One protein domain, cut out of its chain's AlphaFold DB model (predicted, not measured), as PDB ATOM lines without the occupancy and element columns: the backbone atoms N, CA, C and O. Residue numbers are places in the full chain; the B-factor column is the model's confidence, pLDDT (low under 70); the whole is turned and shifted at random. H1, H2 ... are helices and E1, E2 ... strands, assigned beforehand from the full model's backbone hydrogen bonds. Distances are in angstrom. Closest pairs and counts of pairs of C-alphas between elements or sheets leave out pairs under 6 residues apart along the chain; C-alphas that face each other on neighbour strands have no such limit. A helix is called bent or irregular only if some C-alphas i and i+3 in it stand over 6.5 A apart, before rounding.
ATOM      1  N   ALA A  63       4.428  31.445  49.170       86.88
ATOM      2  CA  ALA A  63       4.535  30.008  49.398       86.88
ATOM      3  C   ALA A  63       3.283  29.428  50.077       86.88
ATOM      4  O   ALA A  63       2.778  28.394  49.645       86.88
ATOM      5  N   PHE A  64       2.736  30.106  51.092       85.00
ATOM      6  CA  PHE A  64       1.496  29.664  51.726       85.00
ATOM      7  C   PHE A  64       0.312  29.733  50.759       85.00
ATOM      8  O   PHE A  64      -0.441  28.764  50.671       85.00
ATOM      9  N   LEU A  65       0.152  30.837  50.018       84.75
ATOM     10  CA  LEU A  65      -0.936  30.980  49.044       84.75
ATOM     11  C   LEU A  65      -0.876  29.869  47.995       84.75
ATOM     12  O   LEU A  65      -1.865  29.167  47.806       84.75
ATOM     13  N   ILE A  66       0.297  29.639  47.398       88.38
ATOM     14  CA  ILE A  66       0.507  28.565  46.420       88.38
ATOM     15  C   ILE A  66       0.176  27.200  47.031       88.38
ATOM     16  O   ILE A  66      -0.554  26.441  46.408       88.38
ATOM     17  N   SER A  67       0.569  26.922  48.280       88.81
ATOM     18  CA  SER A  67       0.220  25.654  48.943       88.81
ATOM     19  C   SER A  67      -1.290  25.434  49.133       88.81
ATOM     20  O   SER A  67      -1.738  24.293  49.254       88.81
ATOM     21  N   GLN A  68      -2.098  26.503  49.185       86.56
ATOM     22  CA  GLN A  68      -3.561  26.385  49.179       86.56
ATOM     23  C   GLN A  68      -4.098  26.254  47.754       86.56
ATOM     24  O   GLN A  68      -4.990  25.446  47.517       86.56
ATOM     25  N   ILE A  69      -3.529  26.996  46.801       88.88
ATOM     26  CA  ILE A  69      -3.888  26.918  45.380       88.88
ATOM     27  C   ILE A  69      -3.629  25.511  44.825       88.88
ATOM     28  O   ILE A  69      -4.459  24.976  44.099       88.88
ATOM     29  N   GLU A  70      -2.540  24.860  45.225       91.06
ATOM     30  CA  GLU A  70      -2.213  23.481  44.846       91.06
ATOM     31  C   GLU A  70      -3.276  22.464  45.280       91.06
ATOM     32  O   GLU A  70      -3.438  21.431  44.629       91.06
ATOM     33  N   LYS A  71      -4.054  22.770  46.329       89.12
ATOM     34  CA  LYS A  71      -5.183  21.944  46.794       89.12
ATOM     35  C   LYS A  71      -6.467  22.182  46.005       89.12
ATOM     36  O   LYS A  71      -7.424  21.430  46.177       89.12
ATOM     37  N   THR A  72      -6.522  23.212  45.160       89.56
ATOM     38  CA  THR A  72      -7.658  23.377  44.252       89.56
ATOM     39  C   THR A  72      -7.714  22.208  43.285       89.56
ATOM     40  O   THR A  72      -6.692  21.684  42.837       89.56
ATOM     41  N   LYS A  73      -8.936  21.825  42.927       89.75
ATOM     42  CA  LYS A  73      -9.207  20.712  42.023       89.75
ATOM     43  C   LYS A  73      -8.403  20.756  40.708       89.75
ATOM     44  O   LYS A  73      -7.775  19.740  40.407       89.75
ATOM     45  N   PRO A  74      -8.355  21.864  39.933       90.00
ATOM     46  CA  PRO A  74      -7.598  21.894  38.677       90.00
ATOM     47  C   PRO A  74      -6.093  21.701  38.895       90.00
ATOM     48  O   PRO A  74      -5.484  20.858  38.238       90.00
ATOM     49  N   VAL A  75      -5.494  22.401  39.864       92.25
ATOM     50  CA  VAL A  75      -4.046  22.325  40.110       92.25
ATOM     51  C   VAL A  75      -3.652  20.958  40.666       92.25
ATOM     52  O   VAL A  75      -2.683  20.364  40.195       92.25
ATOM     53  N   SER A  76      -4.448  20.394  41.578       93.19
ATOM     54  CA  SER A  76      -4.270  19.023  42.070       93.19
ATOM     55  C   SER A  76      -4.320  17.983  40.942       93.19
ATOM     56  O   SER A  76      -3.532  17.033  40.954       93.19
ATOM     57  N   LEU A  77      -5.198  18.153  39.942       94.00
ATOM     58  CA  LEU A  77      -5.230  17.278  38.762       94.00
ATOM     59  C   LEU A  77      -3.940  17.389  37.947       94.00
ATOM     60  O   LEU A  77      -3.362  16.360  37.597       94.00
ATOM     61  N   TYR A  78      -3.462  18.606  37.675       95.44
ATOM     62  CA  TYR A  78      -2.217  18.803  36.929       95.44
ATOM     63  C   TYR A  78      -1.015  18.215  37.664       95.44
ATOM     64  O   TYR A  78      -0.226  17.502  37.051       95.44
ATOM     65  N   MET A  79      -0.900  18.436  38.977       95.06
ATOM     66  CA  MET A  79       0.173  17.841  39.777       95.06
ATOM     67  C   MET A  79       0.120  16.314  39.754       95.06
ATOM     68  O   MET A  79       1.146  15.681  39.552       95.06
ATOM     69  N   CYS A  80      -1.069  15.711  39.859       94.88
ATOM     70  CA  CYS A  80      -1.214  14.258  39.763       94.88
ATOM     71  C   CYS A  80      -0.705  13.700  38.421       94.88
ATOM     72  O   CYS A  80      -0.129  12.611  38.387       94.88
ATOM     73  N   ILE A  81      -0.934  14.419  37.318       95.12
ATOM     74  CA  ILE A  81      -0.432  14.040  35.990       95.12
ATOM     75  C   ILE A  81       1.089  14.226  35.928       95.12
ATOM     76  O   ILE A  81       1.788  13.347  35.426       95.12
ATOM     77  N   LEU A  82       1.603  15.341  36.455       95.62
ATOM     78  CA  LEU A  82       3.035  15.639  36.480       95.62
ATOM     79  C   LEU A  82       3.817  14.631  37.317       95.62
ATOM     80  O   LEU A  82       4.820  14.137  36.827       95.62
ATOM     81  N   ASP A  83       3.340  14.259  38.505       93.81
ATOM     82  CA  ASP A  83       3.971  13.244  39.358       93.81
ATOM     83  C   ASP A  83       4.145  11.921  38.607       93.81
ATOM     84  O   ASP A  83       5.226  11.337  38.585       93.81
ATOM     85  N   TRP A  84       3.096  11.477  37.908       92.94
ATOM     86  CA  TRP A  84       3.172  10.276  37.080       92.94
ATOM     87  C   TRP A  84       4.167  10.428  35.918       92.94
ATOM     88  O   TRP A  84       4.903   9.493  35.608       92.94
ATOM     89  N   LEU A  85       4.225  11.602  35.281       93.62
ATOM     90  CA  LEU A  85       5.185  11.887  34.210       93.62
ATOM     91  C   LEU A  85       6.622  12.041  34.721       93.62
ATOM     92  O   LEU A  85       7.553  11.778  33.959       93.62
ATOM     93  N   HIS A  86       6.817  12.481  35.963       93.88
ATOM     94  CA  HIS A  86       8.114  12.580  36.628       93.88
ATOM     95  C   HIS A  86       8.687  11.186  36.888       93.88
ATOM     96  O   HIS A  86       9.828  10.927  36.518       93.88
ATOM     97  N   ASP A  87       7.868  10.258  37.394       90.44
ATOM     98  CA  ASP A  87       8.262   8.860  37.629       90.44
ATOM     99  C   ASP A  87       8.687   8.133  36.339       90.44
ATOM    100  O   ASP A  87       9.459   7.174  36.371       90.44
ATOM    101  N   LYS A  88       8.177   8.581  35.186       87.25
ATOM    102  CA  LYS A  88       8.512   8.043  33.859       87.25
ATOM    103  C   LYS A  88       9.736   8.699  33.219       87.25
ATOM    104  O   LYS A  88      10.252   8.167  32.236       87.25
ATOM    105  N   ALA A  89      10.190   9.842  33.731       90.44
ATOM    106  CA  ALA A  89      11.334  10.545  33.173       90.44
ATOM    107  C   ALA A  89      12.626   9.751  33.417       90.44
ATOM    108  O   ALA A  89      12.886   9.259  34.517       90.44
ATOM    109  N   SER A  90      13.450   9.631  32.375       89.31
ATOM    110  CA  SER A  90      14.743   8.954  32.481       89.31
ATOM    111  C   SER A  90      15.728   9.773  33.312       89.31
ATOM    112  O   SER A  90      15.736  11.001  33.262       89.31
ATOM    113  N   GLU A  91      16.585   9.076  34.053       91.81
ATOM    114  CA  GLU A  91      17.685   9.703  34.777       91.81
ATOM    115  C   GLU A  91      18.684  10.323  33.782       91.81
ATOM    116  O   GLU A  91      19.124   9.627  32.863       91.81
ATOM    117  N   PRO A  92      19.054  11.608  33.925       91.50
ATOM    118  CA  PRO A  92      20.029  12.218  33.037       91.50
ATOM    119  C   PRO A  92      21.435  11.665  33.292       91.50
ATOM    120  O   PRO A  92      21.910  11.606  34.426       91.50
ATOM    121  N   GLU A  93      22.131  11.305  32.216       90.94
ATOM    122  CA  GLU A  93      23.529  10.873  32.277       90.94
ATOM    123  C   GLU A  93      24.447  12.048  32.636       90.94
ATOM    124  O   GLU A  93      24.472  13.070  31.946       90.94
ATOM    125  N   LEU A  94      25.216  11.892  33.715       90.69
ATOM    126  CA  LEU A  94      26.178  12.896  34.161       90.69
ATOM    127  C   LEU A  94      27.425  12.903  33.269       90.69
ATOM    128  O   LEU A  94      27.876  11.860  32.797       90.69
ATOM    129  N   VAL A  95      28.010  14.086  33.082       89.25
ATOM    130  CA  VAL A  95      29.254  14.275  32.327       89.25
ATOM    131  C   VAL A  95      30.449  14.454  33.262       89.25
ATOM    132  O   VAL A  95      30.321  14.937  34.383       89.25
ATOM    133  N   GLU A  96      31.641  14.075  32.804       87.06
ATOM    134  CA  GLU A  96      32.866  14.258  33.585       87.06
ATOM    135  C   GLU A  96      33.142  15.747  33.845       87.06
ATOM    136  O   GLU A  96      33.011  16.583  32.945       87.06
ATOM    137  N   LYS A  97      33.524  16.089  35.084       83.19
ATOM    138  CA  LYS A  97      33.812  17.474  35.472       83.19
ATOM    139  C   LYS A  97      35.039  18.001  34.733       83.19
ATOM    140  O   LYS A  97      36.093  17.372  34.742       83.19
ATOM    141  N   LYS A  98      34.907  19.183  34.134       78.94
ATOM    142  CA  LYS A  98      36.001  19.901  33.476       78.94
ATOM    143  C   LYS A  98      36.231  21.233  34.176       78.94
ATOM    144  O   LYS A  98      35.278  21.859  34.625       78.94
ATOM    145  N   ASN A  99      37.483  21.687  34.205       69.19
ATOM    146  CA  ASN A  99      37.847  23.011  34.713       69.19
ATOM    147  C   ASN A  99      37.456  24.093  33.693       69.19
ATOM    148  O   ASN A  99      38.311  24.636  32.994       69.19
ATOM    149  N   VAL A 100      36.157  24.364  33.578       68.56
ATOM    150  CA  VAL A 100      35.601  25.443  32.756       68.56
ATOM    151  C   VAL A 100      35.099  26.524  33.704       68.56
ATOM    152  O   VAL A 100      34.052  26.373  34.323       68.56
ATOM    153  N   HIS A 101      35.855  27.615  33.840       64.50
ATOM    154  CA  HIS A 101      35.448  28.728  34.694       64.50
ATOM    155  C   HIS A 101      34.483  29.649  33.945       64.50
ATOM    156  O   HIS A 101      34.856  30.281  32.954       64.50
ATOM    157  N   VAL A 102      33.245  29.740  34.428       62.78
ATOM    158  CA  VAL A 102      32.220  30.625  33.866       62.78
ATOM    159  C   VAL A 102      32.130  31.889  34.723       62.78
ATOM    160  O   VAL A 102      31.435  31.907  35.733       62.78
ATOM    161  N   GLY A 103      32.858  32.938  34.329       60.00
ATOM    162  CA  GLY A 103      32.919  34.202  35.079       60.00
ATOM    163  C   GLY A 103      31.649  35.056  34.978       60.00
ATOM    164  O   GLY A 103      31.217  35.622  35.979       60.00
ATOM    165  N   ASN A 104      31.023  35.124  33.798       66.56
ATOM    166  CA  ASN A 104      29.785  35.873  33.567       66.56
ATOM    167  C   ASN A 104      28.726  34.987  32.872       66.56
ATOM    168  O   ASN A 104      29.022  34.385  31.835       66.56
ATOM    169  N   PRO A 105      27.494  34.914  33.412       63.81
ATOM    170  CA  PRO A 105      26.325  34.330  32.752       63.81
ATOM    171  C   PRO A 105      26.074  34.831  31.317       63.81
ATOM    172  O   PRO A 105      25.602  34.091  30.469       63.81
ATOM    173  N   ASP A 106      26.422  36.068  30.987       65.50
ATOM    174  CA  ASP A 106      26.100  36.604  29.656       65.50
ATOM    175  C   ASP A 106      27.167  36.264  28.587       65.50
ATOM    176  O   ASP A 106      26.932  36.410  27.384       65.50
ATOM    177  N   ASP A 107      28.333  35.744  28.999       63.22
ATOM    178  CA  ASP A 107      29.498  35.559  28.117       63.22
ATOM    179  C   ASP A 107      29.448  34.266  27.279       63.22
ATOM    180  O   ASP A 107      29.965  34.227  26.166       63.22
ATOM    181  N   TRP A 108      28.814  33.189  27.752       58.16
ATOM    182  CA  TRP A 108      28.709  31.914  27.005       58.16
ATOM    183  C   TRP A 108      27.570  31.896  25.986       58.16
ATOM    184  O   TRP A 108      27.492  31.002  25.140       58.16
ATOM    185  N   LEU A 109      26.707  32.907  26.030       53.00
ATOM    186  CA  LEU A 109      25.777  33.206  24.954       53.00
ATOM    187  C   LEU A 109      26.464  33.966  23.800       53.00
ATOM    188  O   LEU A 109      25.889  34.100  22.716       53.00
ATOM    189  N   ALA A 110      27.693  34.465  24.000       53.03
ATOM    190  CA  ALA A 110      28.478  35.135  22.971       53.03
ATOM    191  C   ALA A 110      29.221  34.125  22.073       53.03
ATOM    192  O   ALA A 110      29.687  33.070  22.503       53.03
ATOM    193  N   SER A 111      29.361  34.452  20.786       50.94
ATOM    194  CA  SER A 111      29.958  33.593  19.749       50.94
ATOM    195  C   SER A 111      31.471  33.345  19.891       50.94
ATOM    196  O   SER A 111      32.055  32.671  19.045       50.94
ATOM    197  N   THR A 112      32.111  33.883  20.930       53.25
ATOM    198  CA  THR A 112      33.568  33.901  21.138       53.25
ATOM    199  C   THR A 112      34.090  32.780  22.045       53.25
ATOM    200  O   THR A 112      35.304  32.636  22.181       53.25
ATOM    201  N   ALA A 113      33.214  31.967  22.647       61.94
ATOM    202  CA  ALA A 113      33.607  30.838  23.495       61.94
ATOM    203  C   ALA A 113      34.166  29.646  22.685       61.94
ATOM    204  O   ALA A 113      33.702  29.343  21.584       61.94
ATOM    205  N   ASN A 114      35.138  28.922  23.257       70.75
ATOM    206  CA  ASN A 114      35.669  27.681  22.684       70.75
ATOM    207  C   ASN A 114      34.548  26.635  22.522       70.75
ATOM    208  O   ASN A 114      33.734  26.424  23.423       70.75
ATOM    209  N   LEU A 115      34.525  25.939  21.382       70.69
ATOM    210  CA  LEU A 115      33.501  24.951  21.032       70.69
ATOM    211  C   LEU A 115      33.370  23.825  22.075       70.69
ATOM    212  O   LEU A 115      32.260  23.371  22.354       70.69
ATOM    213  N   ASN A 116      34.487  23.386  22.666       73.19
ATOM    214  CA  ASN A 116      34.488  22.323  23.677       73.19
ATOM    215  C   ASN A 116      33.873  22.769  25.012       73.19
ATOM    216  O   ASN A 116      33.163  21.983  25.640       73.19
ATOM    217  N   ASP A 117      34.104  24.021  25.407       77.50
ATOM    218  CA  ASP A 117      33.556  24.600  26.637       77.50
ATOM    219  C   ASP A 117      32.063  24.887  26.461       77.50
ATOM    220  O   ASP A 117      31.253  24.566  27.327       77.50
ATOM    221  N   ARG A 118      31.669  25.366  25.274       77.94
ATOM    222  CA  ARG A 118      30.260  25.524  24.902       77.94
ATOM    223  C   ARG A 118      29.506  24.196  24.952       77.94
ATOM    224  O   ARG A 118      28.428  24.135  25.530       77.94
ATOM    225  N   LYS A 119      30.071  23.127  24.379       82.38
ATOM    226  CA  LYS A 119      29.457  21.790  24.419       82.38
ATOM    227  C   LYS A 119      29.282  21.295  25.856       82.38
ATOM    228  O   LYS A 119      28.223  20.777  26.187       82.38
ATOM    229  N   TYR A 120      30.295  21.494  26.697       84.88
ATOM    230  CA  TYR A 120      30.241  21.126  28.110       84.88
ATOM    231  C   TYR A 120      29.113  21.856  28.860       84.88
ATOM    232  O   TYR A 120      28.330  21.223  29.562       84.88
ATOM    233  N   VAL A 121      28.964  23.164  28.643       84.75
ATOM    234  CA  VAL A 121      27.871  23.961  29.225       84.75
ATOM    235  C   VAL A 121      26.496  23.509  28.705       84.75
ATOM    236  O   VAL A 121      25.569  23.341  29.497       84.75
ATOM    237  N   CYS A 122      26.361  23.228  27.403       87.38
ATOM    238  CA  CYS A 122      25.141  22.648  26.825       87.38
ATOM    239  C   CYS A 122      24.778  21.294  27.462       87.38
ATOM    240  O   CYS A 122      23.604  21.026  27.719       87.38
ATOM    241  N   ASP A 123      25.769  20.444  27.751       89.56
ATOM    242  CA  ASP A 123      25.546  19.176  28.447       89.56
ATOM    243  C   ASP A 123      25.017  19.393  29.871       89.56
ATOM    244  O   ASP A 123      24.106  18.681  30.299       89.56
ATOM    245  N   ILE A 124      25.500  20.415  30.583       90.62
ATOM    246  CA  ILE A 124      24.990  20.757  31.917       90.62
ATOM    247  C   ILE A 124      23.555  21.292  31.839       90.62
ATOM    248  O   ILE A 124      22.725  20.896  32.659       90.62
ATOM    249  N   PHE A 125      23.204  22.112  30.840       92.44
ATOM    250  CA  PHE A 125      21.804  22.506  30.614       92.44
ATOM    251  C   PHE A 125      20.902  21.308  30.341       92.44
ATOM    252  O   PHE A 125      19.817  21.218  30.913       92.44
ATOM    253  N   ARG A 126      21.358  20.354  29.526       94.31
ATOM    254  CA  ARG A 126      20.627  19.113  29.258       94.31
ATOM    255  C   ARG A 126      20.399  18.295  30.531       94.31
ATOM    256  O   ARG A 126      19.275  17.855  30.763       94.31
ATOM    257  N   ILE A 127      21.425  18.119  31.366       95.38
ATOM    258  CA  ILE A 127      21.314  17.410  32.654       95.38
ATOM    259  C   ILE A 127      20.342  18.138  33.583       95.38
ATOM    260  O   ILE A 127      19.445  17.523  34.155       95.38
ATOM    261  N   THR A 128      20.496  19.456  33.698       95.50
ATOM    262  CA  THR A 128      19.683  20.309  34.568       95.50
ATOM    263  C   THR A 128      18.215  20.242  34.163       95.50
ATOM    264  O   THR A 128      17.355  19.983  35.000       95.50
ATOM    265  N   PHE A 129      17.923  20.397  32.870       96.06
ATOM    266  CA  PHE A 129      16.577  20.246  32.335       96.06
ATOM    267  C   PHE A 129      16.019  18.837  32.572       96.06
ATOM    268  O   PHE A 129      14.865  18.709  32.965       96.06
ATOM    269  N   GLY A 130      16.829  17.784  32.406       95.94
ATOM    270  CA  GLY A 130      16.432  16.407  32.715       95.94
ATOM    271  C   GLY A 130      16.014  16.210  34.179       95.94
ATOM    272  O   GLY A 130      14.996  15.577  34.450       95.94
ATOM    273  N   LEU A 131      16.740  16.812  35.127       96.38
ATOM    274  CA  LEU A 131      16.385  16.779  36.552       96.38
ATOM    275  C   LEU A 131      15.112  17.583  36.850       96.38
ATOM    276  O   LEU A 131      14.258  17.116  37.604       96.38
ATOM    277  N   LEU A 132      14.935  18.748  36.217       95.75
ATOM    278  CA  LEU A 132      13.692  19.526  36.311       95.75
ATOM    279  C   LEU A 132      12.495  18.751  35.731       95.75
ATOM    280  O   LEU A 132      11.437  18.703  36.353       95.75
ATOM    281  N   ARG A 133      12.681  18.063  34.597       95.00
ATOM    282  CA  ARG A 133      11.695  17.174  33.957       95.00
ATOM    283  C   ARG A 133      11.285  15.999  34.847       95.00
ATOM    284  O   ARG A 133      10.171  15.497  34.707       95.00
ATOM    285  N   LYS A 134      12.163  15.577  35.754       94.75
ATOM    286  CA  LYS A 134      11.914  14.546  36.769       94.75
ATOM    287  C   LYS A 134      11.321  15.110  38.073       94.75
ATOM    288  O   LYS A 134      11.042  14.363  39.000       94.75
ATOM    289  N   GLY A 135      11.131  16.425  38.175       94.00
ATOM    290  CA  GLY A 135      10.659  17.080  39.398       94.00
ATOM    291  C   GLY A 135      11.723  17.204  40.500       94.00
ATOM    292  O   GLY A 135      11.422  17.680  41.598       94.00
ATOM    293  N   GLU A 136      12.984  16.857  40.227       95.00
ATOM    294  CA  GLU A 136      14.093  16.875  41.189       95.00
ATOM    295  C   GLU A 136      14.777  18.255  41.260       95.00
ATOM    296  O   GLU A 136      15.978  18.412  41.041       95.00
ATOM    297  N   HIS A 137      14.003  19.286  41.601       92.12
ATOM    298  CA  HIS A 137      14.436  20.691  41.611       92.12
ATOM    299  C   HIS A 137      15.664  20.955  42.491       92.12
ATOM    300  O   HIS A 137      16.592  21.653  42.087       92.12
ATOM    301  N   LYS A 138      15.681  20.384  43.703       93.44
ATOM    302  CA  LYS A 138      16.803  20.536  44.642       93.44
ATOM    303  C   LYS A 138      18.083  19.936  44.081       93.44
ATOM    304  O   LYS A 138      19.120  20.586  44.081       93.44
ATOM    305  N   ARG A 139      17.976  18.737  43.512       94.81
ATOM    306  CA  ARG A 139      19.112  18.054  42.902       94.81
ATOM    307  C   ARG A 139      19.612  18.784  41.659       94.81
ATOM    308  O   ARG A 139      20.811  18.812  41.430       94.81
ATOM    309  N   ALA A 140      18.728  19.413  40.880       95.44
ATOM    310  CA  ALA A 140      19.133  20.259  39.758       95.44
ATOM    311  C   ALA A 140      20.026  21.430  40.214       95.44
ATOM    312  O   ALA A 140      21.047  21.697  39.583       95.44
ATOM    313  N   MET A 141      19.684  22.076  41.337       94.75
ATOM    314  CA  MET A 141      20.512  23.124  41.955       94.75
ATOM    315  C   MET A 141      21.853  22.575  42.452       94.75
ATOM    316  O   MET A 141      22.902  23.089  42.075       94.75
ATOM    317  N   GLU A 142      21.831  21.485  43.224       94.94
ATOM    318  CA  GLU A 142      23.040  20.835  43.751       94.94
ATOM    319  C   GLU A 142      23.991  20.396  42.628       94.94
ATOM    320  O   GLU A 142      25.207  20.567  42.720       94.94
ATOM    321  N   ILE A 143      23.445  19.862  41.533       92.19
ATOM    322  CA  ILE A 143      24.220  19.464  40.361       92.19
ATOM    323  C   ILE A 143      24.839  20.686  39.683       92.19
ATOM    324  O   ILE A 143      26.040  20.653  39.404       92.19
ATOM    325  N   ALA A 144      24.079  21.765  39.475       91.38
ATOM    326  CA  ALA A 144      24.607  23.007  38.912       91.38
ATOM    327  C   ALA A 144      25.751  23.586  39.767       91.38
ATOM    328  O   ALA A 144      26.792  23.954  39.224       91.38
ATOM    329  N   GLU A 145      25.615  23.589  41.095       91.69
ATOM    330  CA  GLU A 145      26.677  24.007  42.028       91.69
ATOM    331  C   GLU A 145      27.893  23.089  41.971       91.69
ATOM    332  O   GLU A 145      29.031  23.555  41.994       91.69
ATOM    333  N   SER A 146      27.672  21.778  41.849       90.75
ATOM    334  CA  SER A 146      28.756  20.803  41.749       90.75
ATOM    335  C   SER A 146      29.601  20.984  40.481       90.75
ATOM    336  O   SER A 146      30.770  20.593  40.478       90.75
ATOM    337  N   TYR A 147      29.019  21.564  39.428       89.00
ATOM    338  CA  TYR A 147      29.691  21.962  38.188       89.00
ATOM    339  C   TYR A 147      30.123  23.441  38.191       89.00
ATOM    340  O   TYR A 147      30.429  23.985  37.136       89.00
ATOM    341  N   GLU A 148      30.133  24.098  39.357       87.50
ATOM    342  CA  GLU A 148      30.523  25.506  39.547       87.50
ATOM    343  C   GLU A 148      29.642  26.524  38.790       87.50
ATOM    344  O   GLU A 148      29.966  27.707  38.686       87.50
ATOM    345  N   MET A 149      28.461  26.107  38.319       86.19
ATOM    346  CA  MET A 149      27.458  26.975  37.697       86.19
ATOM    347  C   MET A 149      26.519  27.562  38.760       86.19
ATOM    348  O   MET A 149      25.300  27.389  38.724       86.19
ATOM    349  N   TYR A 150      27.086  28.290  39.727       88.69
ATOM    350  CA  TYR A 150      26.340  28.883  40.850       88.69
ATOM    351  C   TYR A 150      25.227  29.839  40.405       88.69
ATOM    352  O   TYR A 150      24.183  29.937  41.052       88.69
ATOM    353  N   TRP A 151      25.422  30.527  39.280       87.62
ATOM    354  CA  TRP A 151      24.405  31.394  38.689       87.62
ATOM    355  C   TRP A 151      23.191  30.594  38.188       87.62
ATOM    356  O   TRP A 151      22.062  31.052  38.346       87.62
ATOM    357  N   LEU A 152      23.399  29.385  37.651       89.50
ATOM    358  CA  LEU A 152      22.329  28.499  37.184       89.50
ATOM    359  C   LEU A 152      21.544  27.950  38.379       89.50
ATOM    360  O   LEU A 152      20.317  27.976  38.359       89.50
ATOM    361  N   SER A 153      22.240  27.551  39.451       92.44
ATOM    362  CA  SER A 153      21.600  27.196  40.727       92.44
ATOM    363  C   SER A 153      20.765  28.358  41.275       92.44
ATOM    364  O   SER A 153      19.583  28.196  41.578       92.44
ATOM    365  N   SER A 154      21.334  29.568  41.299       90.75
ATOM    366  CA  SER A 154      20.647  30.781  41.768       90.75
ATOM    367  C   SER A 154      19.404  31.101  40.933       90.75
ATOM    368  O   SER A 154      18.366  31.473  41.481       90.75
ATOM    369  N   MET A 155      19.487  30.915  39.614       90.56
ATOM    370  CA  MET A 155      18.367  31.083  38.693       90.56
ATOM    371  C   MET A 155      17.255  30.069  38.976       90.56
ATOM    372  O   MET A 155      16.100  30.463  39.099       90.56
ATOM    373  N   ILE A 156      17.584  28.784  39.147       93.12
ATOM    374  CA  ILE A 156      16.600  27.748  39.502       93.12
ATOM    375  C   ILE A 156      15.957  28.067  40.858       93.12
ATOM    376  O   ILE A 156      14.738  27.984  40.995       93.12
ATOM    377  N   ASN A 157      16.739  28.510  41.846       91.88
ATOM    378  CA  ASN A 157      16.224  28.889  43.160       91.88
ATOM    379  C   ASN A 157      15.249  30.081  43.103       91.88
ATOM    380  O   ASN A 157      14.353  30.185  43.941       91.88
ATOM    381  N   GLY A 158      15.374  30.960  42.102       90.56
ATOM    382  CA  GLY A 158      14.464  32.086  41.872       90.56
ATOM    383  C   GLY A 158      13.009  31.683  41.593       90.56
ATOM    384  O   GLY A 158      12.103  32.492  41.814       90.56
ATOM    385  N   TYR A 159      12.776  30.433  41.174       88.88
ATOM    386  CA  TYR A 159      11.442  29.845  41.009       88.88
ATOM    387  C   TYR A 159      10.753  29.537  42.348       88.88
ATOM    388  O   TYR A 159       9.522  29.544  42.423       88.88
ATOM    389  N   THR A 160      11.529  29.319  43.417       90.38
ATOM    390  CA  THR A 160      11.012  29.033  44.760       90.38
ATOM    391  C   THR A 160      10.206  30.228  45.284       90.38
ATOM    392  O   THR A 160      10.742  31.339  45.369       90.38
ATOM    393  N   PRO A 161       8.933  30.047  45.680       86.62
ATOM    394  CA  PRO A 161       8.110  31.152  46.148       86.62
ATOM    395  C   PRO A 161       8.580  31.677  47.504       86.62
ATOM    396  O   PRO A 161       9.090  30.930  48.341       86.62
ATOM    397  N   TRP A 162       8.395  32.980  47.732       86.75
ATOM    398  CA  TRP A 162       8.776  33.607  48.993       86.75
ATOM    399  C   TRP A 162       8.097  32.964  50.199       86.75
ATOM    400  O   TRP A 162       6.873  32.805  50.210       86.75
ATOM    401  N   ASN A 163       8.894  32.678  51.228       84.69
ATOM    402  CA  ASN A 163       8.448  32.187  52.521       84.69
ATOM    403  C   ASN A 163       9.255  32.809  53.674       84.69
ATOM    404  O   ASN A 163      10.377  33.292  53.486       84.69
ATOM    405  N   TYR A 164       8.690  32.756  54.879       81.12
ATOM    406  CA  TYR A 164       9.436  32.919  56.120       81.12
ATOM    407  C   TYR A 164       8.987  31.864  57.131       81.12
ATOM    408  O   TYR A 164       7.795  31.599  57.272       81.12
ATOM    409  N   GLU A 165       9.941  31.264  57.836       70.94
ATOM    410  CA  GLU A 165       9.680  30.290  58.897       70.94
ATOM    411  C   GLU A 165      10.155  30.864  60.231       70.94
ATOM    412  O   GLU A 165      11.301  31.303  60.361       70.94
ATOM    413  N   SER A 166       9.263  30.873  61.226       60.53
ATOM    414  CA  SER A 166       9.645  31.136  62.613       60.53
ATOM    415  C   SER A 166      10.225  29.846  63.179       60.53
ATOM    416  O   SER A 166       9.504  28.868  63.379       60.53
ATOM    417  N   ILE A 167      11.541  29.818  63.378       54.66
ATOM    418  CA  ILE A 167      12.205  28.674  63.991       54.66
ATOM    419  C   ILE A 167      11.983  28.792  65.499       54.66
ATOM    420  O   ILE A 167      12.252  29.835  66.090       54.66
ATOM    421  N   ALA A 168      11.506  27.724  66.137       48.19
ATOM    422  CA  ALA A 168      11.390  27.631  67.594       48.19
ATOM    423  C   ALA A 168      12.773  27.463  68.267       48.19
ATOM    424  O   ALA A 168      12.958  26.594  69.117       48.19
ATOM    425  N   SER A 169      13.776  28.233  67.838       51.09
ATOM    426  CA  SER A 169      15.072  28.322  68.502       51.09
ATOM    427  C   SER A 169      14.997  29.359  69.621       51.09
ATOM    428  O   SER A 169      14.204  30.300  69.577       51.09
ATOM    429  N   VAL A 170      15.837  29.173  70.638       52.88
ATOM    430  CA  VAL A 170      15.897  30.007  71.852       52.88
ATOM    431  C   VAL A 170      16.201  31.487  71.534       52.88
ATOM    432  O   VAL A 170      15.874  32.349  72.345       52.88
ATOM    433  N   ASP A 171      16.711  31.781  70.330       58.38
ATOM    434  CA  ASP A 171      17.074  33.125  69.855       58.38
ATOM    435  C   ASP A 171      16.072  33.763  68.864       58.38
ATOM    436  O   ASP A 171      16.252  34.910  68.465       58.38
ATOM    437  N   GLY A 172      14.982  33.083  68.483       57.00
ATOM    438  CA  GLY A 172      13.890  33.700  67.710       57.00
ATOM    439  C   GLY A 172      14.215  34.111  66.262       57.00
ATOM    440  O   GLY A 172      13.486  34.924  65.687       57.00
ATOM    441  N   ASP A 173      15.270  33.564  65.655       64.56
ATOM    442  CA  ASP A 173      15.670  33.908  64.286       64.56
ATOM    443  C   ASP A 173      14.632  33.469  63.233       64.56
ATOM    444  O   ASP A 173      14.224  32.306  63.146       64.56
ATOM    445  N   ILE A 174      14.225  34.420  62.387       73.12
ATOM    446  CA  ILE A 174      13.322  34.190  61.254       73.12
ATOM    447  C   ILE A 174      14.157  33.838  60.024       73.12
ATOM    448  O   ILE A 174      14.957  34.649  59.550       73.12
ATOM    449  N   LYS A 175      13.933  32.651  59.452       80.44
ATOM    450  CA  LYS A 175      14.573  32.253  58.195       80.44
ATOM    451  C   LYS A 175      13.723  32.711  57.017       80.44
ATOM    452  O   LYS A 175      12.574  32.300  56.882       80.44
ATOM    453  N   PHE A 176      14.302  33.537  56.149       82.62
ATOM    454  CA  PHE A 176      13.680  33.968  54.897       82.62
ATOM    455  C   PHE A 176      14.185  33.115  53.730       82.62
ATOM    456  O   PHE A 176      15.373  32.802  53.654       82.62
ATOM    457  N   SER A 177      13.296  32.763  52.802       85.62
ATOM    458  CA  SER A 177      13.651  32.013  51.593       85.62
ATOM    459  C   SER A 177      12.771  32.392  50.405       85.62
ATOM    460  O   SER A 177      11.677  32.931  50.577       85.62
ATOM    461  N   GLY A 178      13.229  32.056  49.199       85.75
ATOM    462  CA  GLY A 178      12.471  32.227  47.960       85.75
ATOM    463  C   GLY A 178      12.331  33.679  47.497       85.75
ATOM    464  O   GLY A 178      12.861  34.616  48.096       85.75
ATOM    465  N   ASN A 179      11.605  33.856  46.399       86.75
ATOM    466  CA  ASN A 179      11.487  35.120  45.690       86.75
ATOM    467  C   ASN A 179      10.122  35.790  45.909       86.75
ATOM    468  O   ASN A 179       9.068  35.203  45.642       86.75
ATOM    469  N   LYS A 180      10.142  37.042  46.395       83.12
ATOM    470  CA  LYS A 180       8.935  37.868  46.601       83.12
ATOM    471  C   LYS A 180       8.308  38.289  45.277       83.12
ATOM    472  O   LYS A 180       7.089  38.255  45.137       83.12
ATOM    473  N   ASN A 181       9.146  38.619  44.299       84.62
ATOM    474  CA  ASN A 181       8.748  39.190  43.018       84.62
ATOM    475  C   ASN A 181       8.712  38.090  41.949       84.62
ATOM    476  O   ASN A 181       9.481  38.110  40.984       84.62
ATOM    477  N   ARG A 182       7.840  37.093  42.150       86.31
ATOM    478  CA  ARG A 182       7.673  35.946  41.239       86.31
ATOM    479  C   ARG A 182       7.390  36.397  39.803       86.31
ATOM    480  O   ARG A 182       8.030  35.899  38.880       86.31
ATOM    481  N   PHE A 183       6.488  37.364  39.627       84.06
ATOM    482  CA  PHE A 183       6.127  37.900  38.313       84.06
ATOM    483  C   PHE A 183       7.291  38.661  37.672       84.06
ATOM    484  O   PHE A 183       7.640  38.399  36.533       84.06
ATOM    485  N   LEU A 184       8.013  39.524  38.385       85.69
ATOM    486  CA  LEU A 184       9.196  40.160  37.786       85.69
ATOM    487  C   LEU A 184      10.255  39.130  37.340       85.69
ATOM    488  O   LEU A 184      10.883  39.273  36.288       85.69
ATOM    489  N   PHE A 185      10.446  38.066  38.123       88.69
ATOM    490  CA  PHE A 185      11.406  37.008  37.811       88.69
ATOM    491  C   PHE A 185      11.029  36.206  36.566       88.69
ATOM    492  O   PHE A 185      11.862  36.056  35.675       88.69
ATOM    493  N   LYS A 186       9.774  35.760  36.454       88.69
ATOM    494  CA  LYS A 186       9.297  35.060  35.254       88.69
ATOM    495  C   LYS A 186       9.469  35.911  33.983       88.69
ATOM    496  O   LYS A 186       9.810  35.372  32.931       88.69
ATOM    497  N   GLU A 187       9.335  37.235  34.092       85.31
ATOM    498  CA  GLU A 187       9.416  38.164  32.955       85.31
ATOM    499  C   GLU A 187      10.873  38.310  32.543       85.31
ATOM    500  O   GLU A 187      11.207  38.316  31.360       85.31
ATOM    501  N   SER A 188      11.749  38.377  33.544       87.38
ATOM    502  CA  SER A 188      13.192  38.391  33.352       87.38
ATOM    503  C   SER A 188      13.656  37.114  32.647       87.38
ATOM    504  O   SER A 188      14.406  37.209  31.679       87.38
ATOM    505  N   CYS A 189      13.153  35.938  33.041       88.94
ATOM    506  CA  CYS A 189      13.431  34.673  32.350       88.94
ATOM    507  C   CYS A 189      12.947  34.684  30.893       88.94
ATOM    508  O   CYS A 189      13.683  34.265  29.998       88.94
ATOM    509  N   LEU A 190      11.737  35.191  30.632       86.62
ATOM    510  CA  LEU A 190      11.202  35.290  29.273       86.62
ATOM    511  C   LEU A 190      12.049  36.227  28.403       86.62
ATOM    512  O   LEU A 190      12.466  35.839  27.312       86.62
ATOM    513  N   LYS A 191      12.378  37.427  28.891       86.69
ATOM    514  CA  LYS A 191      13.248  38.371  28.174       86.69
ATOM    515  C   LYS A 191      14.645  37.794  27.945       86.69
ATOM    516  O   LYS A 191      15.172  37.928  26.845       86.69
ATOM    517  N   ALA A 192      15.217  37.106  28.934       84.75
ATOM    518  CA  ALA A 192      16.517  36.447  28.811       84.75
ATOM    519  C   ALA A 192      16.518  35.339  27.743       84.75
ATOM    520  O   ALA A 192      17.497  35.163  27.027       84.75
ATOM    521  N   SER A 193      15.399  34.632  27.558       85.31
ATOM    522  CA  SER A 193      15.277  33.638  26.481       85.31
ATOM    523  C   SER A 193      15.275  34.249  25.067       85.31
ATOM    524  O   SER A 193      15.538  33.544  24.088       85.31
ATOM    525  N   GLN A 194      14.982  35.552  24.958       82.75
ATOM    526  CA  GLN A 194      14.831  36.301  23.705       82.75
ATOM    527  C   GLN A 194      15.999  37.257  23.428       82.75
ATOM    528  O   GLN A 194      16.166  37.700  22.293       82.75
ATOM    529  N   SER A 195      16.799  37.592  24.443       72.25
ATOM    530  CA  SER A 195      17.800  38.661  24.382       72.25
ATOM    531  C   SER A 195      18.988  38.353  23.468       72.25
ATOM    532  O   SER A 195      19.661  39.286  23.032       72.25
ATOM    533  N   GLN A 196      19.249  37.078  23.145       68.00
ATOM    534  CA  GLN A 196      20.462  36.690  22.425       68.00
ATOM    535  C   GLN A 196      20.225  35.649  21.324       68.00
ATOM    536  O   GLN A 196      19.556  34.627  21.501       68.00
ATOM    537  N   ALA A 197      20.817  35.899  20.154       64.62
ATOM    538  CA  ALA A 197      20.807  34.955  19.046       64.62
ATOM    539  C   ALA A 197      21.724  33.759  19.362       64.62
ATOM    540  O   ALA A 197      22.891  33.934  19.695       64.62
ATOM    541  N   GLY A 198      21.207  32.533  19.223       69.50
ATOM    542  CA  GLY A 198      22.006  31.310  19.370       69.50
ATOM    543  C   GLY A 198      22.084  30.706  20.778       69.50
ATOM    544  O   GLY A 198      22.941  29.846  20.990       69.50
ATOM    545  N   ILE A 199      21.201  31.107  21.708       77.94
ATOM    546  CA  ILE A 199      21.004  30.415  22.998       77.94
ATOM    547  C   ILE A 199      20.687  28.931  22.740       77.94
ATOM    548  O   ILE A 199      19.882  28.609  21.858       77.94
ATOM    549  N   ASP A 200      21.320  28.051  23.519       85.69
ATOM    550  CA  ASP A 200      21.112  26.603  23.476       85.69
ATOM    551  C   ASP A 200      19.641  26.209  23.710       85.69
ATOM    552  O   ASP A 200      18.918  26.852  24.475       85.69
ATOM    553  N   ALA A 201      19.188  25.136  23.058       90.81
ATOM    554  CA  ALA A 201      17.798  24.698  23.139       90.81
ATOM    555  C   ALA A 201      17.392  24.271  24.562       90.81
ATOM    556  O   ALA A 201      16.293  24.609  24.996       90.81
ATOM    557  N   PHE A 202      18.273  23.601  25.317       92.75
ATOM    558  CA  PHE A 202      17.991  23.224  26.704       92.75
ATOM    559  C   PHE A 202      18.047  24.427  27.642       92.75
ATOM    560  O   PHE A 202      17.227  24.515  28.550       92.75
ATOM    561  N   ALA A 203      18.932  25.398  27.397       90.44
ATOM    562  CA  ALA A 203      18.906  26.664  28.135       90.44
ATOM    563  C   ALA A 203      17.568  27.401  27.943       90.44
ATOM    564  O   ALA A 203      16.940  27.807  28.921       90.44
ATOM    565  N   LYS A 204      17.079  27.504  26.696       91.50
ATOM    566  CA  LYS A 204      15.741  28.054  26.404       91.50
ATOM    567  C   LYS A 204      14.636  27.266  27.096       91.50
ATOM    568  O   LYS A 204      13.741  27.880  27.666       91.50
ATOM    569  N   ALA A 205      14.726  25.940  27.107       94.94
ATOM    570  CA  ALA A 205      13.750  25.091  27.776       94.94
ATOM    571  C   ALA A 205      13.736  25.292  29.299       94.94
ATOM    572  O   ALA A 205      12.663  25.305  29.894       94.94
ATOM    573  N   ILE A 206      14.892  25.528  29.936       95.12
ATOM    574  CA  ILE A 206      14.958  25.898  31.359       95.12
ATOM    575  C   ILE A 206      14.279  27.258  31.581       95.12
ATOM    576  O   ILE A 206      13.456  27.381  32.485       95.12
ATOM    577  N   PHE A 207      14.541  28.268  30.744       92.56
ATOM    578  CA  PHE A 207      13.819  29.544  30.835       92.56
ATOM    579  C   PHE A 207      12.310  29.373  30.623       92.56
ATOM    580  O   PHE A 207      11.522  29.981  31.347       92.56
ATOM    581  N   GLY A 208      11.900  28.517  29.685       92.56
ATOM    582  CA  GLY A 208      10.508  28.132  29.460       92.56
ATOM    583  C   GLY A 208       9.868  27.498  30.688       92.56
ATOM    584  O   GLY A 208       8.796  27.922  31.108       92.56
ATOM    585  N   PHE A 209      10.563  26.553  31.320       95.06
ATOM    586  CA  PHE A 209      10.128  25.915  32.559       95.06
ATOM    587  C   PHE A 209       9.912  26.937  33.684       95.06
ATOM    588  O   PHE A 209       8.857  26.936  34.318       95.06
ATOM    589  N   LEU A 210      10.883  27.831  33.901       93.38
ATOM    590  CA  LEU A 210      10.847  28.831  34.973       93.38
ATOM    591  C   LEU A 210       9.779  29.910  34.735       93.38
ATOM    592  O   LEU A 210       9.159  30.379  35.687       93.38
ATOM    593  N   SER A 211       9.561  30.296  33.474       89.56
ATOM    594  CA  SER A 211       8.587  31.325  33.081       89.56
ATOM    595  C   SER A 211       7.173  30.790  32.825       89.56
ATOM    596  O   SER A 211       6.235  31.581  32.805       89.56
ATOM    597  N   GLY A 212       6.994  29.474  32.671       89.62
ATOM    598  CA  GLY A 212       5.711  28.855  32.310       89.62
ATOM    599  C   GLY A 212       5.361  28.981  30.821       89.62
ATOM    600  O   GLY A 212       4.187  29.072  30.470       89.62
ATOM    601  N   GLN A 213       6.367  29.018  29.942       90.00
ATOM    602  CA  GLN A 213       6.206  29.241  28.502       90.00
ATOM    603  C   GLN A 213       6.469  27.963  27.707       90.00
ATOM    604  O   GLN A 213       7.609  27.511  27.587       90.00
ATOM    605  N   VAL A 214       5.402  27.384  27.147       92.75
ATOM    606  CA  VAL A 214       5.457  26.067  26.497       92.75
ATOM    607  C   VAL A 214       6.296  26.069  25.217       92.75
ATOM    608  O   VAL A 214       7.096  25.156  25.023       92.75
ATOM    609  N   ASP A 215       6.217  27.124  24.402       92.00
ATOM    610  CA  ASP A 215       6.919  27.219  23.110       92.00
ATOM    611  C   ASP A 215       8.447  27.160  23.241       92.00
ATOM    612  O   ASP A 215       9.145  26.749  22.315       92.00
ATOM    613  N   LEU A 216       8.977  27.542  24.405       92.56
ATOM    614  CA  LEU A 216      10.405  27.462  24.707       92.56
ATOM    615  C   LEU A 216      10.846  26.043  25.102       92.56
ATOM    616  O   LEU A 216      12.023  25.716  24.963       92.56
ATOM    617  N   ILE A 217       9.918  25.212  25.585       95.69
ATOM    618  CA  ILE A 217      10.167  23.842  26.052       95.69
ATOM    619  C   ILE A 217      10.013  22.834  24.905       95.69
ATOM    620  O   ILE A 217      10.839  21.936  24.763       95.69
ATOM    621  N   LEU A 218       8.996  22.998  24.051       95.19
ATOM    622  CA  LEU A 218       8.686  22.057  22.961       95.19
ATOM    623  C   LEU A 218       9.880  21.670  22.064       95.19
ATOM    624  O   LEU A 218       9.970  20.494  21.716       95.19
ATOM    625  N   PRO A 219      10.832  22.566  21.717       95.44
ATOM    626  CA  PRO A 219      11.961  22.213  20.854       95.44
ATOM    627  C   PRO A 219      12.874  21.103  21.391       95.44
ATOM    628  O   PRO A 219      13.615  20.507  20.609       95.44
ATOM    629  N   VAL A 220      12.862  20.834  22.704       95.56
ATOM    630  CA  VAL A 220      13.653  19.750  23.315       95.56
ATOM    631  C   VAL A 220      12.826  18.506  23.660       95.56
ATOM    632  O   VAL A 220      13.411  17.485  24.028       95.56
ATOM    633  N   CYS A 221      11.498  18.560  23.520       95.12
ATOM    634  CA  CYS A 221      10.603  17.434  23.780       95.12
ATOM    635  C   CYS A 221      10.712  16.387  22.666       95.12
ATOM    636  O   CYS A 221      10.599  16.713  21.485       95.12
ATOM    637  N   LYS A 222      10.911  15.113  23.027       91.88
ATOM    638  CA  LYS A 222      11.092  14.032  22.037       91.88
ATOM    639  C   LYS A 222       9.966  13.015  22.050       91.88
ATOM    640  O   LYS A 222       9.611  12.504  20.991       91.88
ATOM    641  N   SER A 223       9.428  12.702  23.225       92.94
ATOM    642  CA  SER A 223       8.358  11.717  23.368       92.94
ATOM    643  C   SER A 223       6.998  12.373  23.592       92.94
ATOM    644  O   SER A 223       6.902  13.565  23.898       92.94
ATOM    645  N   TRP A 224       5.930  11.585  23.468       94.50
ATOM    646  CA  TRP A 224       4.586  12.017  23.846       94.50
ATOM    647  C   TRP A 224       4.538  12.470  25.315       94.50
ATOM    648  O   TRP A 224       3.978  13.521  25.613       94.50
ATOM    649  N   GLU A 225       5.199  11.746  26.222       93.75
ATOM    650  CA  GLU A 225       5.278  12.085  27.646       93.75
ATOM    651  C   GLU A 225       5.920  13.457  27.876       93.75
ATOM    652  O   GLU A 225       5.452  14.209  28.727       93.75
ATOM    653  N   ASP A 226       6.974  13.801  27.127       94.75
ATOM    654  CA  ASP A 226       7.628  15.114  27.222       94.75
ATOM    655  C   ASP A 226       6.706  16.248  26.783       94.75
ATOM    656  O   ASP A 226       6.642  17.288  27.439       94.75
ATOM    657  N   HIS A 227       5.968  16.041  25.692       95.31
ATOM    658  CA  HIS A 227       5.030  17.037  25.190       95.31
ATOM    659  C   HIS A 227       3.884  17.259  26.181       95.31
ATOM    660  O   HIS A 227       3.612  18.401  26.552       95.31
ATOM    661  N   ILE A 228       3.251  16.185  26.668       95.75
ATOM    662  CA  ILE A 228       2.183  16.297  27.672       95.75
ATOM    663  C   ILE A 228       2.711  16.948  28.952       95.75
ATOM    664  O   ILE A 228       2.052  17.836  29.488       95.75
ATOM    665  N   TRP A 229       3.907  16.577  29.418       96.56
ATOM    666  CA  TRP A 229       4.523  17.200  30.591       96.56
ATOM    667  C   TRP A 229       4.717  18.706  30.404       96.56
ATOM    668  O   TRP A 229       4.324  19.471  31.281       96.56
ATOM    669  N   ALA A 230       5.258  19.140  29.261       96.31
ATOM    670  CA  ALA A 230       5.524  20.551  28.990       96.31
ATOM    671  C   ALA A 230       4.236  21.387  29.020       96.31
ATOM    672  O   ALA A 230       4.180  22.422  29.685       96.31
ATOM    673  N   TYR A 231       3.179  20.912  28.353       96.06
ATOM    674  CA  TYR A 231       1.886  21.590  28.354       96.06
ATOM    675  C   TYR A 231       1.236  21.608  29.742       96.06
ATOM    676  O   TYR A 231       0.782  22.661  30.181       96.06
ATOM    677  N   ILE A 232       1.203  20.473  30.451       96.06
ATOM    678  CA  ILE A 232       0.570  20.384  31.776       96.06
ATOM    679  C   ILE A 232       1.348  21.201  32.817       96.06
ATOM    680  O   ILE A 232       0.728  21.833  33.671       96.06
ATOM    681  N   HIS A 233       2.683  21.250  32.736       95.31
ATOM    682  CA  HIS A 233       3.509  22.113  33.584       95.31
ATOM    683  C   HIS A 233       3.151  23.584  33.377       95.31
ATOM    684  O   HIS A 233       2.825  24.272  34.341       95.31
ATOM    685  N   CYS A 234       3.138  24.055  32.129       93.81
ATOM    686  CA  CYS A 234       2.801  25.446  31.827       93.81
ATOM    687  C   CYS A 234       1.346  25.787  32.179       93.81
ATOM    688  O   CYS A 234       1.092  26.871  32.695       93.81
ATOM    689  N   LEU A 235       0.407  24.857  31.979       92.81
ATOM    690  CA  LEU A 235      -0.995  25.033  32.366       92.81
ATOM    691  C   LEU A 235      -1.149  25.146  33.892       92.81
ATOM    692  O   LEU A 235      -1.859  26.023  34.381       92.81
ATOM    693  N   LYS A 236      -0.426  24.315  34.656       93.38
ATOM    694  CA  LYS A 236      -0.351  24.412  36.122       93.38
ATOM    695  C   LYS A 236       0.210  25.763  36.558       93.38
ATOM    696  O   LYS A 236      -0.370  26.409  37.426       93.38
ATOM    697  N   GLU A 237       1.326  26.189  35.968       91.81
ATOM    698  CA  GLU A 237       1.942  27.483  36.272       91.81
ATOM    699  C   GLU A 237       0.997  28.650  35.985       91.81
ATOM    700  O   GLU A 237       0.896  29.558  36.808       91.81
ATOM    701  N   HIS A 238       0.286  28.603  34.858       89.19
ATOM    702  CA  HIS A 238      -0.681  29.622  34.467       89.19
ATOM    703  C   HIS A 238      -1.862  29.700  35.444       89.19
ATOM    704  O   HIS A 238      -2.207  30.792  35.889       89.19
ATOM    705  N   GLU A 239      -2.451  28.565  35.835       88.94
ATOM    706  CA  GLU A 239      -3.559  28.555  36.800       88.94
ATOM    707  C   GLU A 239      -3.116  29.003  38.202       88.94
ATOM    708  O   GLU A 239      -3.836  29.763  38.854       88.94
ATOM    709  N   ILE A 240      -1.911  28.625  38.651       89.19
ATOM    710  CA  ILE A 240      -1.347  29.137  39.911       89.19
ATOM    711  C   ILE A 240      -1.210  30.658  39.858       89.19
ATOM    712  O   ILE A 240      -1.652  31.347  40.776       89.19
ATOM    713  N   ASP A 241      -0.607  31.183  38.793       87.06
ATOM    714  CA  ASP A 241      -0.362  32.613  38.646       87.06
ATOM    715  C   ASP A 241      -1.682  33.395  38.543       87.06
ATOM    716  O   ASP A 241      -1.846  34.407  39.218       87.06
ATOM    717  N   LYS A 242      -2.665  32.892  37.790       84.88
ATOM    718  CA  LYS A 242      -4.010  33.474  37.656       84.88
ATOM    719  C   LYS A 242      -4.750  33.569  38.990       84.88
ATOM    720  O   LYS A 242      -5.330  34.613  39.289       84.88
ATOM    721  N   ILE A 243      -4.729  32.508  39.801       83.56
ATOM    722  CA  ILE A 243      -5.357  32.526  41.131       83.56
ATOM    723  C   ILE A 243      -4.551  33.411  42.089       83.56
ATOM    724  O   ILE A 243      -5.127  34.154  42.876       83.56
ATOM    725  N   LEU A 244      -3.218  33.395  42.013       82.38
ATOM    726  CA  LEU A 244      -2.391  34.274  42.835       82.38
ATOM    727  C   LEU A 244      -2.710  35.750  42.543       82.38
ATOM    728  O   LEU A 244      -2.905  36.512  43.489       82.38
ATOM    729  N   LEU A 245      -2.849  36.128  41.267       79.38
ATOM    730  CA  LEU A 245      -3.214  37.480  40.824       79.38
ATOM    731  C   LEU A 245      -4.600  37.924  41.313       79.38
ATOM    732  O   LEU A 245      -4.777  39.092  41.645       79.38
ATOM    733  N   SER A 246      -5.580  37.018  41.386       77.12
ATOM    734  CA  SER A 246      -6.930  37.367  41.857       77.12
ATOM    735  C   SER A 246      -7.012  37.573  43.373       77.12
ATOM    736  O   SER A 246      -7.922  38.242  43.862       77.12
ATOM    737  N   VAL A 247      -6.065  37.004  44.118       72.31
ATOM    738  CA  VAL A 247      -6.071  36.957  45.587       72.31
ATOM    739  C   VAL A 247      -5.155  38.003  46.201       72.31
ATOM    740  O   VAL A 247      -5.433  38.540  47.275       72.31
ATOM    741  N   SER A 248      -4.025  38.270  45.559       64.38
ATOM    742  CA  SER A 248      -3.058  39.223  46.076       64.38
ATOM    743  C   SER A 248      -3.396  40.636  45.602       64.38
ATOM    744  O   SER A 248      -3.687  40.874  44.435       64.38
ATOM    745  N   GLN A 249      -3.351  41.604  46.524       56.06
ATOM    746  CA  GLN A 249      -3.353  43.038  46.200       56.06
ATOM    747  C   GLN A 249      -1.997  43.396  45.580       56.06
ATOM    748  O   GLN A 249      -1.183  44.079  46.203       56.06
ATOM    749  N   ILE A 250      -1.698  42.828  44.413       55.66
ATOM    750  CA  ILE A 250      -0.418  43.011  43.741       55.66
ATOM    751  C   ILE A 250      -0.277  44.483  43.380       55.66
ATOM    752  O   ILE A 250      -1.142  45.083  42.751       55.66
ATOM    753  N   THR A 251       0.832  45.062  43.823       50.81
ATOM    754  CA  THR A 251       1.252  46.438  43.545       50.81
ATOM    755  C   THR A 251       1.975  46.579  42.202       50.81
ATOM    756  O   THR A 251       2.514  47.647  41.920       50.81
ATOM    757  N   ASP A 252       2.045  45.511  41.403       53.84
ATOM    758  CA  ASP A 252       2.685  45.528  40.087       53.84
ATOM    759  C   ASP A 252       1.813  46.296  39.078       53.84
ATOM    760  O   ASP A 252       0.585  46.299  39.154       53.84
ATOM    761  N   SER A 253       2.461  46.984  38.136       55.84
ATOM    762  CA  SER A 253       1.800  47.785  37.097       55.84
ATOM    763  C   SER A 253       0.863  46.940  36.224       55.84
ATOM    764  O   SER A 253       1.237  45.829  35.849       55.84
ATOM    765  N   GLU A 254      -0.289  47.487  35.822       57.50
ATOM    766  CA  GLU A 254      -1.293  46.832  34.955       57.50
ATOM    767  C   GLU A 254      -0.679  46.172  33.695       57.50
ATOM    768  O   GLU A 254      -1.046  45.049  33.348       57.50
ATOM    769  N   ASP A 255       0.353  46.787  33.102       56.56
ATOM    770  CA  ASP A 255       1.116  46.268  31.950       56.56
ATOM    771  C   ASP A 255       1.801  44.906  32.183       56.56
ATOM    772  O   ASP A 255       2.041  44.147  31.240       56.56
ATOM    773  N   VAL A 256       2.176  44.601  33.431       56.53
ATOM    774  CA  VAL A 256       2.811  43.329  33.806       56.53
ATOM    775  C   VAL A 256       1.745  42.235  33.834       56.53
ATOM    776  O   VAL A 256       1.970  41.153  33.294       56.53
ATOM    777  N   MET A 257       0.555  42.531  34.364       57.12
ATOM    778  CA  MET A 257      -0.551  41.571  34.446       57.12
ATOM    779  C   MET A 257      -1.060  41.133  33.066       57.12
ATOM    780  O   MET A 257      -1.257  39.938  32.850       57.12
ATOM    781  N   GLU A 258      -1.206  42.050  32.101       58.00
ATOM    782  CA  GLU A 258      -1.687  41.712  30.747       58.00
ATOM    783  C   GLU A 258      -0.756  40.760  29.977       58.00
ATOM    784  O   GLU A 258      -1.227  39.923  29.202       58.00
ATOM    785  N   ARG A 259       0.564  40.827  30.198       57.06
ATOM    786  CA  ARG A 259       1.532  39.927  29.541       57.06
ATOM    787  C   ARG A 259       1.568  38.537  30.177       57.06
ATOM    788  O   ARG A 259       1.794  37.560  29.471       57.06
ATOM    789  N   TYR A 260       1.298  38.427  31.480       58.41
ATOM    790  CA  TYR A 260       1.217  37.137  32.185       58.41
ATOM    791  C   TYR A 260       0.012  36.291  31.784       58.41
ATOM    792  O   TYR A 260       0.083  35.060  31.773       58.41
ATOM    793  N   ILE A 261      -1.071  36.951  31.375       54.56
ATOM    794  CA  ILE A 261      -2.275  36.306  30.844       54.56
ATOM    795  C   ILE A 261      -1.998  35.600  29.494       54.56
ATOM    796  O   ILE A 261      -2.774  34.736  29.096       54.56
ATOM    797  N   GLN A 262      -0.869  35.876  28.822       59.38
ATOM    798  CA  GLN A 262      -0.508  35.284  27.520       59.38
ATOM    799  C   GLN A 262       0.140  33.885  27.595       59.38
ATOM    800  O   GLN A 262       0.540  33.351  26.562       59.38
ATOM    801  N   GLY A 263       0.276  33.287  28.786       66.06
ATOM    802  CA  GLY A 263       0.698  31.885  28.921       66.06
ATOM    803  C   GLY A 263      -0.274  30.905  28.246       66.06
ATOM    804  O   GLY A 263      -1.368  31.280  27.822       66.06
ATOM    805  N   TYR A 264       0.108  29.626  28.148       75.81
ATOM    806  CA  TYR A 264      -0.781  28.615  27.568       75.81
ATOM    807  C   TYR A 264      -2.073  28.494  28.393       75.81
ATOM    808  O   TYR A 264      -2.040  28.056  29.540       75.81
ATOM    809  N   ASN A 265      -3.203  28.857  27.787       75.62
ATOM    810  CA  ASN A 265      -4.533  28.873  28.404       75.62
ATOM    811  C   ASN A 265      -5.490  27.828  27.797       75.62
ATOM    812  O   ASN A 265      -6.707  27.926  27.959       75.62
ATOM    813  N   GLY A 266      -4.950  26.855  27.056       83.56
ATOM    814  CA  GLY A 266      -5.738  25.786  26.451       83.56
ATOM    815  C   GLY A 266      -6.237  24.765  27.471       83.56
ATOM    816  O   GLY A 266      -5.750  24.674  28.598       83.56
ATOM    817  N   THR A 267      -7.213  23.964  27.058       89.56
ATOM    818  CA  THR A 267      -7.769  22.882  27.882       89.56
ATOM    819  C   THR A 267      -6.922  21.610  27.802       89.56
ATOM    820  O   THR A 267      -6.097  21.450  26.900       89.56
ATOM    821  N   ILE A 268      -7.143  20.654  28.713       90.44
ATOM    822  CA  ILE A 268      -6.510  19.326  28.617       90.44
ATOM    823  C   ILE A 268      -6.878  18.658  27.281       90.44
ATOM    824  O   ILE A 268      -6.041  18.013  26.652       90.44
ATOM    825  N   GLU A 269      -8.109  18.839  26.811       90.12
ATOM    826  CA  GLU A 269      -8.583  18.331  25.527       90.12
ATOM    827  C   GLU A 269      -7.796  18.927  24.353       90.12
ATOM    828  O   GLU A 269      -7.415  18.193  23.434       90.12
ATOM    829  N   ASP A 270      -7.503  20.230  24.387       90.81
ATOM    830  CA  ASP A 270      -6.680  20.892  23.371       90.81
ATOM    831  C   ASP A 270      -5.248  20.346  23.368       90.81
ATOM    832  O   ASP A 270      -4.715  20.045  22.295       90.81
ATOM    833  N   ILE A 271      -4.651  20.158  24.553       92.38
ATOM    834  CA  ILE A 271      -3.314  19.565  24.712       92.38
ATOM    835  C   ILE A 271      -3.279  18.192  24.045       92.38
ATOM    836  O   ILE A 271      -2.387  17.901  23.247       92.38
ATOM    837  N   ILE A 272      -4.261  17.341  24.332       92.25
ATOM    838  CA  ILE A 272      -4.309  15.997  23.758       92.25
ATOM    839  C   ILE A 272      -4.491  16.052  22.249       92.25
ATOM    840  O   ILE A 272      -3.804  15.323  21.537       92.25
ATOM    841  N   ARG A 273      -5.379  16.920  21.748       91.00
ATOM    842  CA  ARG A 273      -5.643  17.068  20.311       91.00
ATOM    843  C   ARG A 273      -4.383  17.451  19.536       91.00
ATOM    844  O   ARG A 273      -4.110  16.852  18.500       91.00
ATOM    845  N   VAL A 274      -3.608  18.415  20.031       91.00
ATOM    846  CA  VAL A 274      -2.376  18.878  19.364       91.00
ATOM    847  C   VAL A 274      -1.280  17.806  19.387       91.00
ATOM    848  O   VAL A 274      -0.479  17.725  18.459       91.00
ATOM    849  N   ASN A 275      -1.280  16.935  20.397       91.50
ATOM    850  CA  ASN A 275      -0.238  15.926  20.590       91.50
ATOM    851  C   ASN A 275      -0.609  14.517  20.092       91.50
ATOM    852  O   ASN A 275       0.124  13.563  20.360       91.50
ATOM    853  N   GLN A 276      -1.702  14.363  19.331       88.19
ATOM    854  CA  GLN A 276      -2.118  13.059  18.789       88.19
ATOM    855  C   GLN A 276      -1.054  12.416  17.891       88.19
ATOM    856  O   GLN A 276      -0.886  11.200  17.914       88.19
ATOM    857  N   ASN A 277      -0.302  13.224  17.138       90.25
ATOM    858  CA  ASN A 277       0.714  12.737  16.200       90.25
ATOM    859  C   ASN A 277       1.954  12.139  16.888       90.25
ATOM    860  O   ASN A 277       2.709  11.418  16.243       90.25
ATOM    861  N   TYR A 278       2.168  12.423  18.178       89.75
ATOM    862  CA  TYR A 278       3.304  11.895  18.944       89.75
ATOM    863  C   TYR A 278       2.999  10.556  19.627       89.75
ATOM    864  O   TYR A 278       3.897   9.934  20.197       89.75
ATOM    865  N   ILE A 279       1.746  10.099  19.572       87.25
ATOM    866  CA  ILE A 279       1.330   8.812  20.126       87.25
ATOM    867  C   ILE A 279       2.017   7.687  19.346       87.25
ATOM    868  O   ILE A 279       1.776   7.489  18.157       87.25
TER     869      ILE A 279
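What this domain is: This is residues 63 to 279 of the 655 residues of the protein "Nuclear pore complex protein" of Rozella allomycis (strain CSF55) (UniProt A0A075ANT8). A compact body of helices has H7 in its middle, with H3, H6 and H8 packed round it, and the long helix H9 runs along one side, where H1, H2 and H11 pack on it. From H3 the chain folds back into H4 and again into H5, while the strand hairpin E1 and E2 reaches out from the helices. The printed part has 217 residues, in the order H1 to H5, E1, E2, then H6 to H11; the class is mostly helix, and the two-strand sheet, E1 - E2, is antiparallel. The radius of gyration of the C-alphas is 18.1 A, and the spans are 57 by 49 by 36 A.

Where its parts are: Find C-alpha 63 at (4.535, 30.008, 49.398), where H1, residues 63 to 69, begins. H2 follows at 73 to 87, 21.6 A long, then H3 at 115 to 133, 26.5 A. Next read H4 at 137 to 146, H5 at 150 to 157, strands E1 at 163 to 166 and E2 at 174 to 177, H6 at 182 to 194, 18.9 A, and H7 at 201 to 211, 15.1 A. H8, 214 to 220, is only just irregular: C-alphas 216 and 219 are 6.7 A apart. H9, 224 to 247, is 34.8 A long; H10 is 254 to 260, and H11, 268 to 274, ends at C-alpha 274, (-2.376, 18.878, 19.364).

How they stand to each other: Start at the hub, H9, which touches five helices. Closest C-alphas there are Ile 69 and Ile 240 for H1, 6.4 A; Val 75 and Lys 236 for H2, 5.8 A; Val 214 and Cys 234 for H8, 6.0 A; Tyr 231 and Ile 271 for H11, 6.7 A. H7 and H9 only just touch, with 3 pairs of C-alphas within 8 A, the closest Phe 209 and Cys 234 at 7.4 A. H7 touches H3 at a steep tilt of 39 degrees, closest at C-alphas 125 and 202, 5.5 A. Among the hairpins are H6 and H7, closest at C-alphas 186 and 211, 4.4 A, and H4 and H5, at 141 and 153, 4.4 A. H9 and H10 are near each other. In E1 and E2, N 163 and O 177 are 2.9 A apart, within hydrogen-bond range. Every O i to N i+4 pair is within range in the helices but H8, 1 of 3 with 2 of 4 O i to N i+3 pairs, and H10, 2 of 3.

The domain as a whole: The farthest C-alphas, Val 170 and Asn 277, are 60.2 A apart. The printed part has no cut; residues 88 to 114 make the long link. Look for pLDDT under 70 at residues 99 to 113, 166 to 173, 196 to 198 and 248 to 263.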